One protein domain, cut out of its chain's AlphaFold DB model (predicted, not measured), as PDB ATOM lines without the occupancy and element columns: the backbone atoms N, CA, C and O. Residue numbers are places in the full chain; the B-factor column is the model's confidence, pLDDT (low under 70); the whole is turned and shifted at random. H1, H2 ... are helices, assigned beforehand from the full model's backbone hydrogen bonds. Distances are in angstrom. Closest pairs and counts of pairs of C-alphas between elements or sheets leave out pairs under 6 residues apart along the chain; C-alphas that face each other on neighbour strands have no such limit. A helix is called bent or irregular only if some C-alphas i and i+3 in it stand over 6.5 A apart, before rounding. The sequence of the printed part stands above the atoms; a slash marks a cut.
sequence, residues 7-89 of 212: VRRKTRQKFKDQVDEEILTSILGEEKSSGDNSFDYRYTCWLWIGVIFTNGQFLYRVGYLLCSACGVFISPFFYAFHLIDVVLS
ATOM      1  N   VAL A   7      29.470 -42.205 -25.852       83.56
ATOM      2  CA  VAL A   7      28.504 -42.995 -25.067       83.56
ATOM      3  C   VAL A   7      27.287 -42.173 -24.642       83.56
ATOM      4  O   VAL A   7      26.166 -42.650 -24.783       83.56
ATOM      5  N   ARG A   8      27.467 -40.922 -24.199       80.62
ATOM      6  CA  ARG A   8      26.342 -40.073 -23.766       80.62
ATOM      7  C   ARG A   8      25.361 -39.781 -24.904       80.62
ATOM      8  O   ARG A   8      24.152 -39.854 -24.695       80.62
ATOM      9  N   ARG A   9      25.867 -39.525 -26.118       82.06
ATOM     10  CA  ARG A   9      25.036 -39.302 -27.314       82.06
ATOM     11  C   ARG A   9      24.288 -40.561 -27.725       82.06
ATOM     12  O   ARG A   9      23.091 -40.494 -27.989       82.06
ATOM     13  N   LYS A  10      24.965 -41.713 -27.705       85.25
ATOM     14  CA  LYS A  10      24.342 -43.013 -27.999       85.25
ATOM     15  C   LYS A  10      23.237 -43.352 -26.997       85.25
ATOM     16  O   LYS A  10      22.162 -43.775 -27.407       85.25
ATOM     17  N   THR A  11      23.468 -43.124 -25.702       84.56
ATOM     18  CA  THR A  11      22.457 -43.352 -24.657       84.56
ATOM     19  C   THR A  11      21.252 -42.434 -24.841       84.56
ATOM     20  O   THR A  11      20.122 -42.910 -24.799       84.56
ATOM     21  N   ARG A  12      21.470 -41.146 -25.135       82.81
ATOM     22  CA  ARG A  12      20.380 -40.195 -25.398       82.81
ATOM     23  C   ARG A  12      19.544 -40.600 -26.613       82.81
ATOM     24  O   ARG A  12      18.325 -40.581 -26.544       82.81
ATOM     25  N   GLN A  13      20.191 -41.029 -27.696       85.50
ATOM     26  CA  GLN A  13      19.499 -41.477 -28.906       85.50
ATOM     27  C   GLN A  13      18.703 -42.771 -28.683       85.50
ATOM     28  O   GLN A  13      17.648 -42.945 -29.281       85.50
ATOM     29  N   LYS A  14      19.181 -43.662 -27.806       87.75
ATOM     30  CA  LYS A  14      18.526 -44.944 -27.513       87.75
ATOM     31  C   LYS A  14      17.265 -44.807 -26.650       87.75
ATOM     32  O   LYS A  14      16.355 -45.612 -26.804       87.75
ATOM     33  N   PHE A  15      17.217 -43.826 -25.749       87.06
ATOM     34  CA  PHE A  15      16.114 -43.648 -24.790       87.06
ATOM     35  C   PHE A  15      15.205 -42.451 -25.095       87.06
ATOM     36  O   PHE A  15      14.311 -42.151 -24.308       87.06
ATOM     37  N   LYS A  16      15.405 -41.794 -26.244       84.56
ATOM     38  CA  LYS A  16      14.682 -40.579 -26.638       84.56
ATOM     39  C   LYS A  16      13.158 -40.749 -26.674       84.56
ATOM     40  O   LYS A  16      12.446 -39.827 -26.310       84.56
ATOM     41  N   ASP A  17      12.674 -41.918 -27.091       87.25
ATOM     42  CA  ASP A  17      11.235 -42.177 -27.241       87.25
ATOM     43  C   ASP A  17      10.564 -42.645 -25.934       87.25
ATOM     44  O   ASP A  17       9.344 -42.764 -25.876       87.25
ATOM     45  N   GLN A  18      11.349 -42.952 -24.891       88.94
ATOM     46  CA  GLN A  18      10.854 -43.520 -23.626       88.94
ATOM     47  C   GLN A  18      10.905 -42.541 -22.450       88.94
ATOM     48  O   GLN A  18      10.149 -42.706 -21.496       88.94
ATOM     49  N   VAL A  19      11.825 -41.574 -22.473       85.62
ATOM     50  CA  VAL A  19      12.097 -40.668 -21.351       85.62
ATOM     51  C   VAL A  19      12.257 -39.252 -21.886       85.62
ATOM     52  O   VAL A  19      12.933 -39.046 -22.892       85.62
ATOM     53  N   ASP A  20      11.680 -38.279 -21.182       88.25
ATOM     54  CA  ASP A  20      11.779 -36.869 -21.554       88.25
ATOM     55  C   ASP A  20      13.232 -36.376 -21.597       88.25
ATOM     56  O   ASP A  20      14.086 -36.730 -20.772       88.25
ATOM     57  N   GLU A  21      13.514 -35.507 -22.566       83.00
ATOM     58  CA  GLU A  21      14.866 -35.028 -22.856       83.00
ATOM     59  C   GLU A  21      15.470 -34.192 -21.708       83.00
ATOM     60  O   GLU A  21      16.685 -34.229 -21.482       83.00
ATOM     61  N   GLU A  22      14.634 -33.504 -20.925       83.38
ATOM     62  CA  GLU A  22      15.051 -32.783 -19.712       83.38
ATOM     63  C   GLU A  22      15.542 -33.740 -18.615       83.38
ATOM     64  O   GLU A  22      16.590 -33.512 -18.001       83.38
ATOM     65  N   ILE A  23      14.847 -34.862 -18.415       83.12
ATOM     66  CA  ILE A  23      15.222 -35.879 -17.424       83.12
ATOM     67  C   ILE A  23      16.537 -36.545 -17.848       83.12
ATOM     68  O   ILE A  23      17.466 -36.661 -17.048       83.12
ATOM     69  N   LEU A  24      16.667 -36.899 -19.128       82.81
ATOM     70  CA  LEU A  24      17.912 -37.428 -19.696       82.81
ATOM     71  C   LEU A  24      19.090 -36.459 -19.516       82.81
ATOM     72  O   LEU A  24      20.197 -36.886 -19.181       82.81
ATOM     73  N   THR A  25      18.870 -35.157 -19.704       82.81
ATOM     74  CA  THR A  25      19.929 -34.147 -19.562       82.81
ATOM     75  C   THR A  25      20.337 -33.945 -18.104       82.81
ATOM     76  O   THR A  25      21.533 -33.841 -17.825       82.81
ATOM     77  N   SER A  26      19.390 -33.979 -17.163       83.94
ATOM     78  CA  SER A  26      19.700 -33.853 -15.732       83.94
ATOM     79  C   SER A  26      20.490 -35.050 -15.176       83.94
ATOM     80  O   SER A  26      21.378 -34.858 -14.346       83.94
ATOM     81  N   ILE A  27      20.236 -36.270 -15.670       84.69
ATOM     82  CA  ILE A  27      20.927 -37.494 -15.224       84.69
ATOM     83  C   ILE A  27      22.317 -37.637 -15.858       84.69
ATOM     84  O   ILE A  27      23.291 -37.938 -15.164       84.69
ATOM     85  N   LEU A  28      22.432 -37.462 -17.180       81.69
ATOM     86  CA  LEU A  28      23.709 -37.642 -17.889       81.69
ATOM     87  C   LEU A  28      24.658 -36.444 -17.729       81.69
ATOM     88  O   LEU A  28      25.867 -36.601 -17.938       81.69
ATOM     89  N   GLY A  29      24.124 -35.281 -17.349       79.38
ATOM     90  CA  GLY A  29      24.836 -34.009 -17.313       79.38
ATOM     91  C   GLY A  29      25.097 -33.437 -18.709       79.38
ATOM     92  O   GLY A  29      25.034 -34.141 -19.724       79.38
ATOM     93  N   GLU A  30      25.415 -32.146 -18.767       74.31
ATOM     94  CA  GLU A  30      25.754 -31.475 -20.024       74.31
ATOM     95  C   GLU A  30      27.119 -31.927 -20.566       74.31
ATOM     96  O   GLU A  30      28.029 -32.313 -19.820       74.31
ATOM     97  N   GLU A  31      27.256 -31.930 -21.896       68.56
ATOM     98  CA  GLU A  31      28.561 -32.114 -22.528       68.56
ATOM     99  C   GLU A  31      29.381 -30.842 -22.342       68.56
ATOM    100  O   GLU A  31      28.934 -29.736 -22.639       68.56
ATOM    101  N   LYS A  32      30.611 -31.012 -21.864       68.62
ATOM    102  CA  LYS A  32      31.551 -29.910 -21.729       68.62
ATOM    103  C   LYS A  32      31.894 -29.346 -23.108       68.62
ATOM    104  O   LYS A  32      32.197 -30.117 -24.021       68.62
ATOM    105  N   SER A  33      31.853 -28.021 -23.267       71.19
ATOM    106  CA  SER A  33      32.200 -27.384 -24.542       71.19
ATOM    107  C   SER A  33      33.690 -27.579 -24.855       71.19
ATOM    108  O   SER A  33      34.523 -27.651 -23.951       71.19
ATOM    109  N   SER A  34      34.045 -27.650 -26.142       63.25
ATOM    110  CA  SER A  34      35.404 -27.969 -26.614       63.25
ATOM    111  C   SER A  34      36.508 -26.984 -26.184       63.25
ATOM    112  O   SER A  34      37.672 -27.236 -26.480       63.25
ATOM    113  N   GLY A  35      36.172 -25.875 -25.514       67.00
ATOM    114  CA  GLY A  35      37.121 -24.883 -24.992       67.00
ATOM    115  C   GLY A  35      37.071 -24.684 -23.474       67.00
ATOM    116  O   GLY A  35      37.799 -23.838 -22.955       67.00
ATOM    117  N   ASP A  36      36.225 -25.423 -22.752       70.94
ATOM    118  CA  ASP A  36      36.088 -25.264 -21.305       70.94
ATOM    119  C   ASP A  36      37.117 -26.114 -20.539       70.94
ATOM    120  O   ASP A  36      36.932 -27.308 -20.286       70.94
ATOM    121  N   ASN A  37      38.213 -25.460 -20.146       73.75
ATOM    122  CA  ASN A  37      39.282 -26.025 -19.317       73.75
ATOM    123  C   ASN A  37      38.974 -25.981 -17.809       73.75
ATOM    124  O   ASN A  37      39.885 -26.163 -16.998       73.75
ATOM    125  N   SER A  38      37.725 -25.724 -17.403       77.25
ATOM    126  CA  SER A  38      37.351 -25.755 -15.987       77.25
ATOM    127  C   SER A  38      37.733 -27.099 -15.351       77.25
ATOM    128  O   SER A  38      37.629 -28.162 -15.966       77.25
ATOM    129  N   PHE A  39      38.220 -27.093 -14.117       78.19
ATOM    130  CA  PHE A  39      38.587 -28.335 -13.447       78.19
ATOM    131  C   PHE A  39      37.328 -28.980 -12.859       78.19
ATOM    132  O   PHE A  39      36.630 -28.368 -12.051       78.19
ATOM    133  N   ASP A  40      37.005 -30.208 -13.268       83.44
ATOM    134  CA  ASP A  40      35.834 -30.912 -12.740       83.44
ATOM    135  C   ASP A  40      36.184 -31.565 -11.396       83.44
ATOM    136  O   ASP A  40      36.630 -32.713 -11.318       83.44
ATOM    137  N   TYR A  41      36.015 -30.800 -10.317       83.44
ATOM    138  CA  TYR A  41      36.298 -31.260  -8.957       83.44
ATOM    139  C   TYR A  41      35.474 -32.490  -8.560       83.44
ATOM    140  O   TYR A  41      35.962 -33.305  -7.780       83.44
ATOM    141  N   ARG A  42      34.259 -32.672  -9.103       84.69
ATOM    142  CA  ARG A  42      33.406 -33.832  -8.786       84.69
ATOM    143  C   ARG A  42      33.980 -35.103  -9.396       84.69
ATOM    144  O   ARG A  42      34.117 -36.103  -8.692       84.69
ATOM    145  N   TYR A  43      34.358 -35.048 -10.674       85.25
ATOM    146  CA  TYR A  43      35.019 -36.166 -11.346       85.25
ATOM    147  C   TYR A  43      36.361 -36.495 -10.696       85.25
ATOM    148  O   TYR A  43      36.632 -37.659 -10.404       85.25
ATOM    149  N   THR A  44      37.175 -35.477 -10.411       86.19
ATOM    150  CA  THR A  44      38.466 -35.668  -9.749       86.19
ATOM    151  C   THR A  44      38.284 -36.288  -8.365       86.19
ATOM    152  O   THR A  44      38.943 -37.273  -8.056       86.19
ATOM    153  N   CYS A  45      37.348 -35.798  -7.553       88.44
ATOM    154  CA  CYS A  45      37.072 -36.363  -6.232       88.44
ATOM    155  C   CYS A  45      36.628 -37.835  -6.313       88.44
ATOM    156  O   CYS A  45      37.187 -38.681  -5.615       88.44
ATOM    157  N   TRP A  46      35.702 -38.168  -7.221       89.56
ATOM    158  CA  TRP A  46      35.276 -39.555  -7.446       89.56
ATOM    159  C   TRP A  46      36.426 -40.449  -7.923       89.56
ATOM    160  O   TRP A  46      36.581 -41.568  -7.439       89.56
ATOM    161  N   LEU A  47      37.262 -39.953  -8.835       88.00
ATOM    162  CA  LEU A  47      38.412 -40.689  -9.348       88.00
ATOM    163  C   LEU A  47      39.437 -40.954  -8.238       88.00
ATOM    164  O   LEU A  47      39.884 -42.086  -8.079       88.00
ATOM    165  N   TRP A  48      39.793 -39.935  -7.454       85.62
ATOM    166  CA  TRP A  48      40.769 -40.084  -6.378       85.62
ATOM    167  C   TRP A  48      40.245 -40.988  -5.268       85.62
ATOM    168  O   TRP A  48      40.851 -42.023  -4.997       85.62
ATOM    169  N   ILE A  49      39.104 -40.647  -4.671       84.50
ATOM    170  CA  ILE A  49      38.550 -41.357  -3.510       84.50
ATOM    171  C   ILE A  49      38.014 -42.737  -3.898       84.50
ATOM    172  O   ILE A  49      38.249 -43.711  -3.190       84.50
ATOM    173  N   GLY A  50      37.305 -42.831  -5.021       81.31
ATOM    174  CA  GLY A  50      36.583 -44.041  -5.407       81.31
ATOM    175  C   GLY A  50      37.392 -45.044  -6.225       81.31
ATOM    176  O   GLY A  50      37.102 -46.234  -6.138       81.31
ATOM    177  N   VAL A  51      38.378 -44.596  -7.014       85.69
ATOM    178  CA  VAL A  51      39.105 -45.463  -7.967       85.69
ATOM    179  C   VAL A  51      40.593 -45.591  -7.640       85.69
ATOM    180  O   VAL A  51      41.147 -46.686  -7.715       85.69
ATOM    181  N   ILE A  52      41.264 -44.488  -7.305       87.56
ATOM    182  CA  ILE A  52      42.713 -44.487  -7.063       87.56
ATOM    183  C   ILE A  52      43.024 -45.058  -5.676       87.56
ATOM    184  O   ILE A  52      43.850 -45.963  -5.566       87.56
ATOM    185  N   PHE A  53      42.336 -44.590  -4.629       87.25
ATOM    186  CA  PHE A  53      42.564 -45.068  -3.260       87.25
ATOM    187  C   PHE A  53      42.095 -46.506  -3.012       87.25
ATOM    188  O   PHE A  53      42.587 -47.146  -2.096       87.25
ATOM    189  N   THR A  54      41.197 -47.052  -3.825       89.75
ATOM    190  CA  THR A  54      40.753 -48.457  -3.735       89.75
ATOM    191  C   THR A  54      41.671 -49.430  -4.476       89.75
ATOM    192  O   THR A  54      41.548 -50.643  -4.302       89.75
ATOM    193  N   ASN A  55      42.610 -48.944  -5.295       91.25
ATOM    194  CA  ASN A  55      43.519 -49.810  -6.037       91.25
ATOM    195  C   ASN A  55      44.684 -50.279  -5.148       91.25
ATOM    196  O   ASN A  55      45.610 -49.520  -4.855       91.25
ATOM    197  N   GLY A  56      44.677 -51.560  -4.770       86.94
ATOM    198  CA  GLY A  56      45.696 -52.148  -3.892       86.94
ATOM    199  C   GLY A  56      47.133 -52.033  -4.419       86.94
ATOM    200  O   GLY A  56      48.051 -51.798  -3.638       86.94
ATOM    201  N   GLN A  57      47.344 -52.110  -5.738       87.75
ATOM    202  CA  GLN A  57      48.675 -51.937  -6.344       87.75
ATOM    203  C   GLN A  57      49.174 -50.491  -6.230       87.75
ATOM    204  O   GLN A  57      50.369 -50.255  -6.055       87.75
ATOM    205  N   PHE A  58      48.263 -49.519  -6.329       89.56
ATOM    206  CA  PHE A  58      48.597 -48.110  -6.144       89.56
ATOM    207  C   PHE A  58      48.914 -47.815  -4.676       89.56
ATOM    208  O   PHE A  58      49.980 -47.270  -4.389       89.56
ATOM    209  N   LEU A  59      48.045 -48.244  -3.754       89.50
ATOM    210  CA  LEU A  59      48.263 -48.096  -2.312       89.50
ATOM    211  C   LEU A  59      49.592 -48.710  -1.863       89.50
ATOM    212  O   LEU A  59      50.321 -48.084  -1.098       89.50
ATOM    213  N   TYR A  60      49.937 -49.891  -2.379       90.56
ATOM    214  CA  TYR A  60      51.208 -50.548  -2.091       90.56
ATOM    215  C   TYR A  60      52.415 -49.679  -2.480       90.56
ATOM    216  O   TYR A  60      53.311 -49.449  -1.669       90.56
ATOM    217  N   ARG A  61      52.411 -49.124  -3.699       90.88
ATOM    218  CA  ARG A  61      53.491 -48.253  -4.198       90.88
ATOM    219  C   ARG A  61      53.573 -46.927  -3.440       90.88
ATOM    220  O   ARG A  61      54.673 -46.441  -3.191       90.88
ATOM    221  N   VAL A  62      52.433 -46.348  -3.063       91.94
ATOM    222  CA  VAL A  62      52.390 -45.133  -2.231       91.94
ATOM    223  C   VAL A  62      52.943 -45.418  -0.837       91.94
ATOM    224  O   VAL A  62      53.785 -44.665  -0.358       91.94
ATOM    225  N   GLY A  63      52.536 -46.524  -0.209       91.25
ATOM    226  CA  GLY A  63      53.072 -46.962   1.081       91.25
ATOM    227  C   GLY A  63      54.584 -47.188   1.037       91.25
ATOM    228  O   GLY A  63      55.297 -46.724   1.923       91.25
ATOM    229  N   TYR A  64      55.090 -47.805  -0.033       92.25
ATOM    230  CA  TYR A  64      56.527 -47.973  -0.265       92.25
ATOM    231  C   TYR A  64      57.265 -46.626  -0.319       92.25
ATOM    232  O   TYR A  64      58.269 -46.437   0.369       92.25
ATOM    233  N   LEU A  65      56.735 -45.653  -1.072       93.44
ATOM    234  CA  LEU A  65      57.305 -44.304  -1.147       93.44
ATOM    235  C   LEU A  65      57.306 -43.606   0.223       93.44
ATOM    236  O   LEU A  65      58.300 -42.981   0.592       93.44
ATOM    237  N   LEU A  66      56.216 -43.733   0.986       94.25
ATOM    238  CA  LEU A  66      56.105 -43.165   2.332       94.25
ATOM    239  C   LEU A  66      57.124 -43.786   3.291       94.25
ATOM    240  O   LEU A  66      57.823 -43.050   3.983       94.25
ATOM    241  N   CYS A  67      57.276 -45.114   3.293       93.75
ATOM    242  CA  CYS A  67      58.305 -45.793   4.083       93.75
ATOM    243  C   CYS A  67      59.716 -45.326   3.698       93.75
ATOM    244  O   CYS A  67      60.556 -45.142   4.577       93.75
ATOM    245  N   SER A  68      59.978 -45.099   2.407       94.62
ATOM    246  CA  SER A  68      61.269 -44.590   1.925       94.62
ATOM    247  C   SER A  68      61.550 -43.173   2.437       94.62
ATOM    248  O   SER A  68      62.630 -42.905   2.963       94.62
ATOM    249  N   ALA A  69      60.553 -42.284   2.374       95.75
ATOM    250  CA  ALA A  69      60.650 -40.932   2.919       95.75
ATOM    251  C   ALA A  69      60.856 -40.946   4.446       95.75
ATOM    252  O   ALA A  69      61.757 -40.277   4.951       95.75
ATOM    253  N   CYS A  70      60.089 -41.754   5.185       95.12
ATOM    254  CA  CYS A  70      60.266 -41.939   6.632       95.12
ATOM    255  C   CYS A  70      61.656 -42.493   6.990       95.12
ATOM    256  O   CYS A  70      62.205 -42.129   8.031       95.12
ATOM    257  N   GLY A  71      62.243 -43.321   6.119       95.69
ATOM    258  CA  GLY A  71      63.619 -43.810   6.232       95.69
ATOM    259  C   GLY A  71      64.656 -42.689   6.274       95.69
ATOM    260  O   GLY A  71      65.603 -42.745   7.058       95.69
ATOM    261  N   VAL A  72      64.437 -41.647   5.467       94.88
ATOM    262  CA  VAL A  72      65.306 -40.465   5.393       94.88
ATOM    263  C   VAL A  72      65.022 -39.484   6.530       94.88
ATOM    264  O   VAL A  72      65.955 -38.974   7.144       94.88
ATOM    265  N   PHE A  73      63.746 -39.189   6.801       95.75
ATOM    266  CA  PHE A  73      63.364 -38.098   7.704       95.75
ATOM    267  C   PHE A  73      63.290 -38.489   9.186       95.75
ATOM    268  O   PHE A  73      63.473 -37.619  10.034       95.75
ATOM    269  N   ILE A  74      62.991 -39.752   9.513       94.19
ATOM    270  CA  ILE A  74      62.731 -40.194  10.896       94.19
ATOM    271  C   ILE A  74      63.829 -41.136  11.382       94.19
ATOM    272  O   ILE A  74      64.511 -40.840  12.359       94.19
ATOM    273  N   SER A  75      63.988 -42.297  10.736       93.88
ATOM    274  CA  SER A  75      65.022 -43.264  11.117       93.88
ATOM    275  C   SER A  75      65.321 -44.270   9.997       93.88
ATOM    276  O   SER A  75      64.388 -44.721   9.330       93.88
ATOM    277  N   PRO A  76      66.576 -44.741   9.853       93.56
ATOM    278  CA  PRO A  76      66.936 -45.753   8.854       93.56
ATOM    279  C   PRO A  76      66.196 -47.094   9.000       93.56
ATOM    280  O   PRO A  76      66.174 -47.885   8.060       93.56
ATOM    281  N   PHE A  77      65.565 -47.358  10.151       93.62
ATOM    282  CA  PHE A  77      64.806 -48.586  10.411       93.62
ATOM    283  C   PHE A  77      63.704 -48.831   9.368       93.62
ATOM    284  O   PHE A  77      63.449 -49.977   9.001       93.62
ATOM    285  N   PHE A  78      63.096 -47.775   8.814       92.88
ATOM    286  CA  PHE A  78      62.016 -47.927   7.831       92.88
ATOM    287  C   PHE A  78      62.460 -48.555   6.498       92.88
ATOM    288  O   PHE A  78      61.624 -49.091   5.763       92.88
ATOM    289  N   TYR A  79      63.765 -48.583   6.197       92.56
ATOM    290  CA  TYR A  79      64.274 -49.328   5.044       92.56
ATOM    291  C   TYR A  79      64.112 -50.847   5.204       92.56
ATOM    292  O   TYR A  79      63.978 -51.541   4.199       92.56
ATOM    293  N   ALA A  80      64.011 -51.371   6.432       92.69
ATOM    294  CA  ALA A  80      63.764 -52.796   6.666       92.69
ATOM    295  C   ALA A  80      62.417 -53.264   6.082       92.69
ATOM    296  O   ALA A  80      62.320 -54.376   5.573       92.69
ATOM    297  N   PHE A  81      61.391 -52.405   6.057       90.38
ATOM    298  CA  PHE A  81      60.104 -52.748   5.438       90.38
ATOM    299  C   PHE A  81      60.202 -52.958   3.921       90.38
ATOM    300  O   PHE A  81      59.381 -53.674   3.354       90.38
ATOM    301  N   HIS A  82      61.221 -52.403   3.255       91.00
ATOM    302  CA  HIS A  82      61.413 -52.599   1.815       91.00
ATOM    303  C   HIS A  82      61.840 -54.038   1.489       91.00
ATOM    304  O   HIS A  82      61.610 -54.505   0.377       91.00
ATOM    305  N   LEU A  83      62.394 -54.777   2.458       90.00
ATOM    306  CA  LEU A  83      62.720 -56.196   2.285       90.00
ATOM    307  C   LEU A  83      61.469 -57.065   2.080       90.00
ATOM    308  O   LEU A  83      61.555 -58.110   1.437       90.00
ATOM    309  N   ILE A  84      60.303 -56.632   2.577       87.69
ATOM    310  CA  ILE A  84      59.032 -57.339   2.359       87.69
ATOM    311  C   ILE A  84      58.685 -57.366   0.862       87.69
ATOM    312  O   ILE A  84      58.186 -58.373   0.372       87.69
ATOM    313  N   ASP A  85      59.018 -56.315   0.106       88.12
ATOM    314  CA  ASP A  85      58.808 -56.274  -1.349       88.12
ATOM    315  C   ASP A  85      59.639 -57.337  -2.075       88.12
ATOM    316  O   ASP A  85      59.131 -58.051  -2.939       88.12
ATOM    317  N   VAL A  86      60.893 -57.517  -1.649       87.38
ATOM    318  CA  VAL A  86      61.774 -58.570  -2.174       87.38
ATOM    319  C   VAL A  86      61.152 -59.947  -1.940       87.38
ATOM    320  O   VAL A  86      61.121 -60.764  -2.856       87.38
ATOM    321  N   VAL A  87      60.594 -60.188  -0.750       87.12
ATOM    322  CA  VAL A  87      59.884 -61.435  -0.417       87.12
ATOM    323  C   VAL A  87      58.653 -61.643  -1.309       87.12
ATOM    324  O   VAL A  87      58.467 -62.731  -1.854       87.12
ATOM    325  N   LEU A  88      57.839 -60.605  -1.510       86.94
ATOM    326  CA  LEU A  88      56.620 -60.666  -2.325       86.94
ATOM    327  C   LEU A  88      56.893 -60.748  -3.837       86.94
ATOM    328  O   LEU A  88      56.011 -61.169  -4.592       86.94
ATOM    329  N   SER A  89      58.101 -60.387  -4.281       88.94
ATOM    330  CA  SER A  89      58.544 -60.550  -5.669       88.94
ATOM    331  C   SER A  89      58.729 -62.020  -6.057       88.94
ATOM    332  O   SER A  89      58.672 -62.340  -7.248       88.94
TER     333      SER A  89
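Overview. This is residues 7 to 89 of the 212 residues of the protein "Transporter, cation channel family protein" of Teladorsagia circumcincta (UniProt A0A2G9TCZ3). The longest helix, H4, forms a narrow V with H5, which folds back beside the later part of it, and this pair makes one end of a strung-out, zigzag chain of helices. H3 sits alone in the middle, nearly at a right angle to H4, and beyond a long loop the small pair H1 and H2 makes the other end; there is no common core. The printed part has 83 residues with five named helices, in the order H1, H2, H3, H4, H5, and no named strand; the class is all helix. It is extended, with a radius of gyration of the C-alphas of 22.4 A and spans of 65 by 28 by 18 A.

Along the chain. Find C-alpha 56 at (45.696, -52.148, -3.892); from there H4, residues 56 to 73, runs 25.4 A. H5, residues 76 to 89, then runs 22.4 A to C-alpha 89 at (58.544, -60.550, -5.669). Going back from H4 you reach H3, residues 41 to 52, 14.8 A long; it is neither bent nor irregular, but only just: C-alphas 49 and 52 are 6.3 A apart. H2 is residues 21 to 28, 10.5 A, and H1 is residues 7 to 15, 12.4 A, beginning at C-alpha 7 at (28.504, -42.995, -25.067).

Arrangement. Start at the helical hairpin of H4 and H5, which touch at a shallow tilt of 27 degrees, opposite ways. Their closest C-alphas are those of Gly 71 and Phe 78, 4.7 A apart, and they touch with residues 64 to 71 of H4 and 76 to 82 of H5 alone. H3 is close to H4 but not clearly touching it: look at the C-alphas of Ile 52 and Phe 58, the closest, 7.0 A apart. Their lines stand about perpendicular, at 90 degrees. H3 is apart from H1, H2 and H5. At the far end H1 and H2, also a helical hairpin, only just touch, with 3 pairs of C-alphas within 8 A. The closest are those of Arg 12 and Leu 24, 6.8 A apart; the two run opposite ways at a steep tilt of 38 degrees, only just beyond shallow. In H1, H2, H3 and H4 every O i to N i+4 pair is within hydrogen-bond range; in H5 3 of 10 are, beside 11 of 11 O i to N i+3 pairs.

Size, cuts and confidence. Look for the two C-alphas farthest apart at Asp 17 and Pro 76, 66.5 A. The printed part has no cut. The link from H2 to H3, 12 residues, is long; the other three are tight. Residues 32 to 52, of which 41 to 52 belong to H3, stand free, and so do residues 54 to 59, of which 56 to 59 belong to H4. The mean pLDDT of the printed part is 86.1, and in the B-factor column you will find residues 31 to 32 and 34 to 35 under 70.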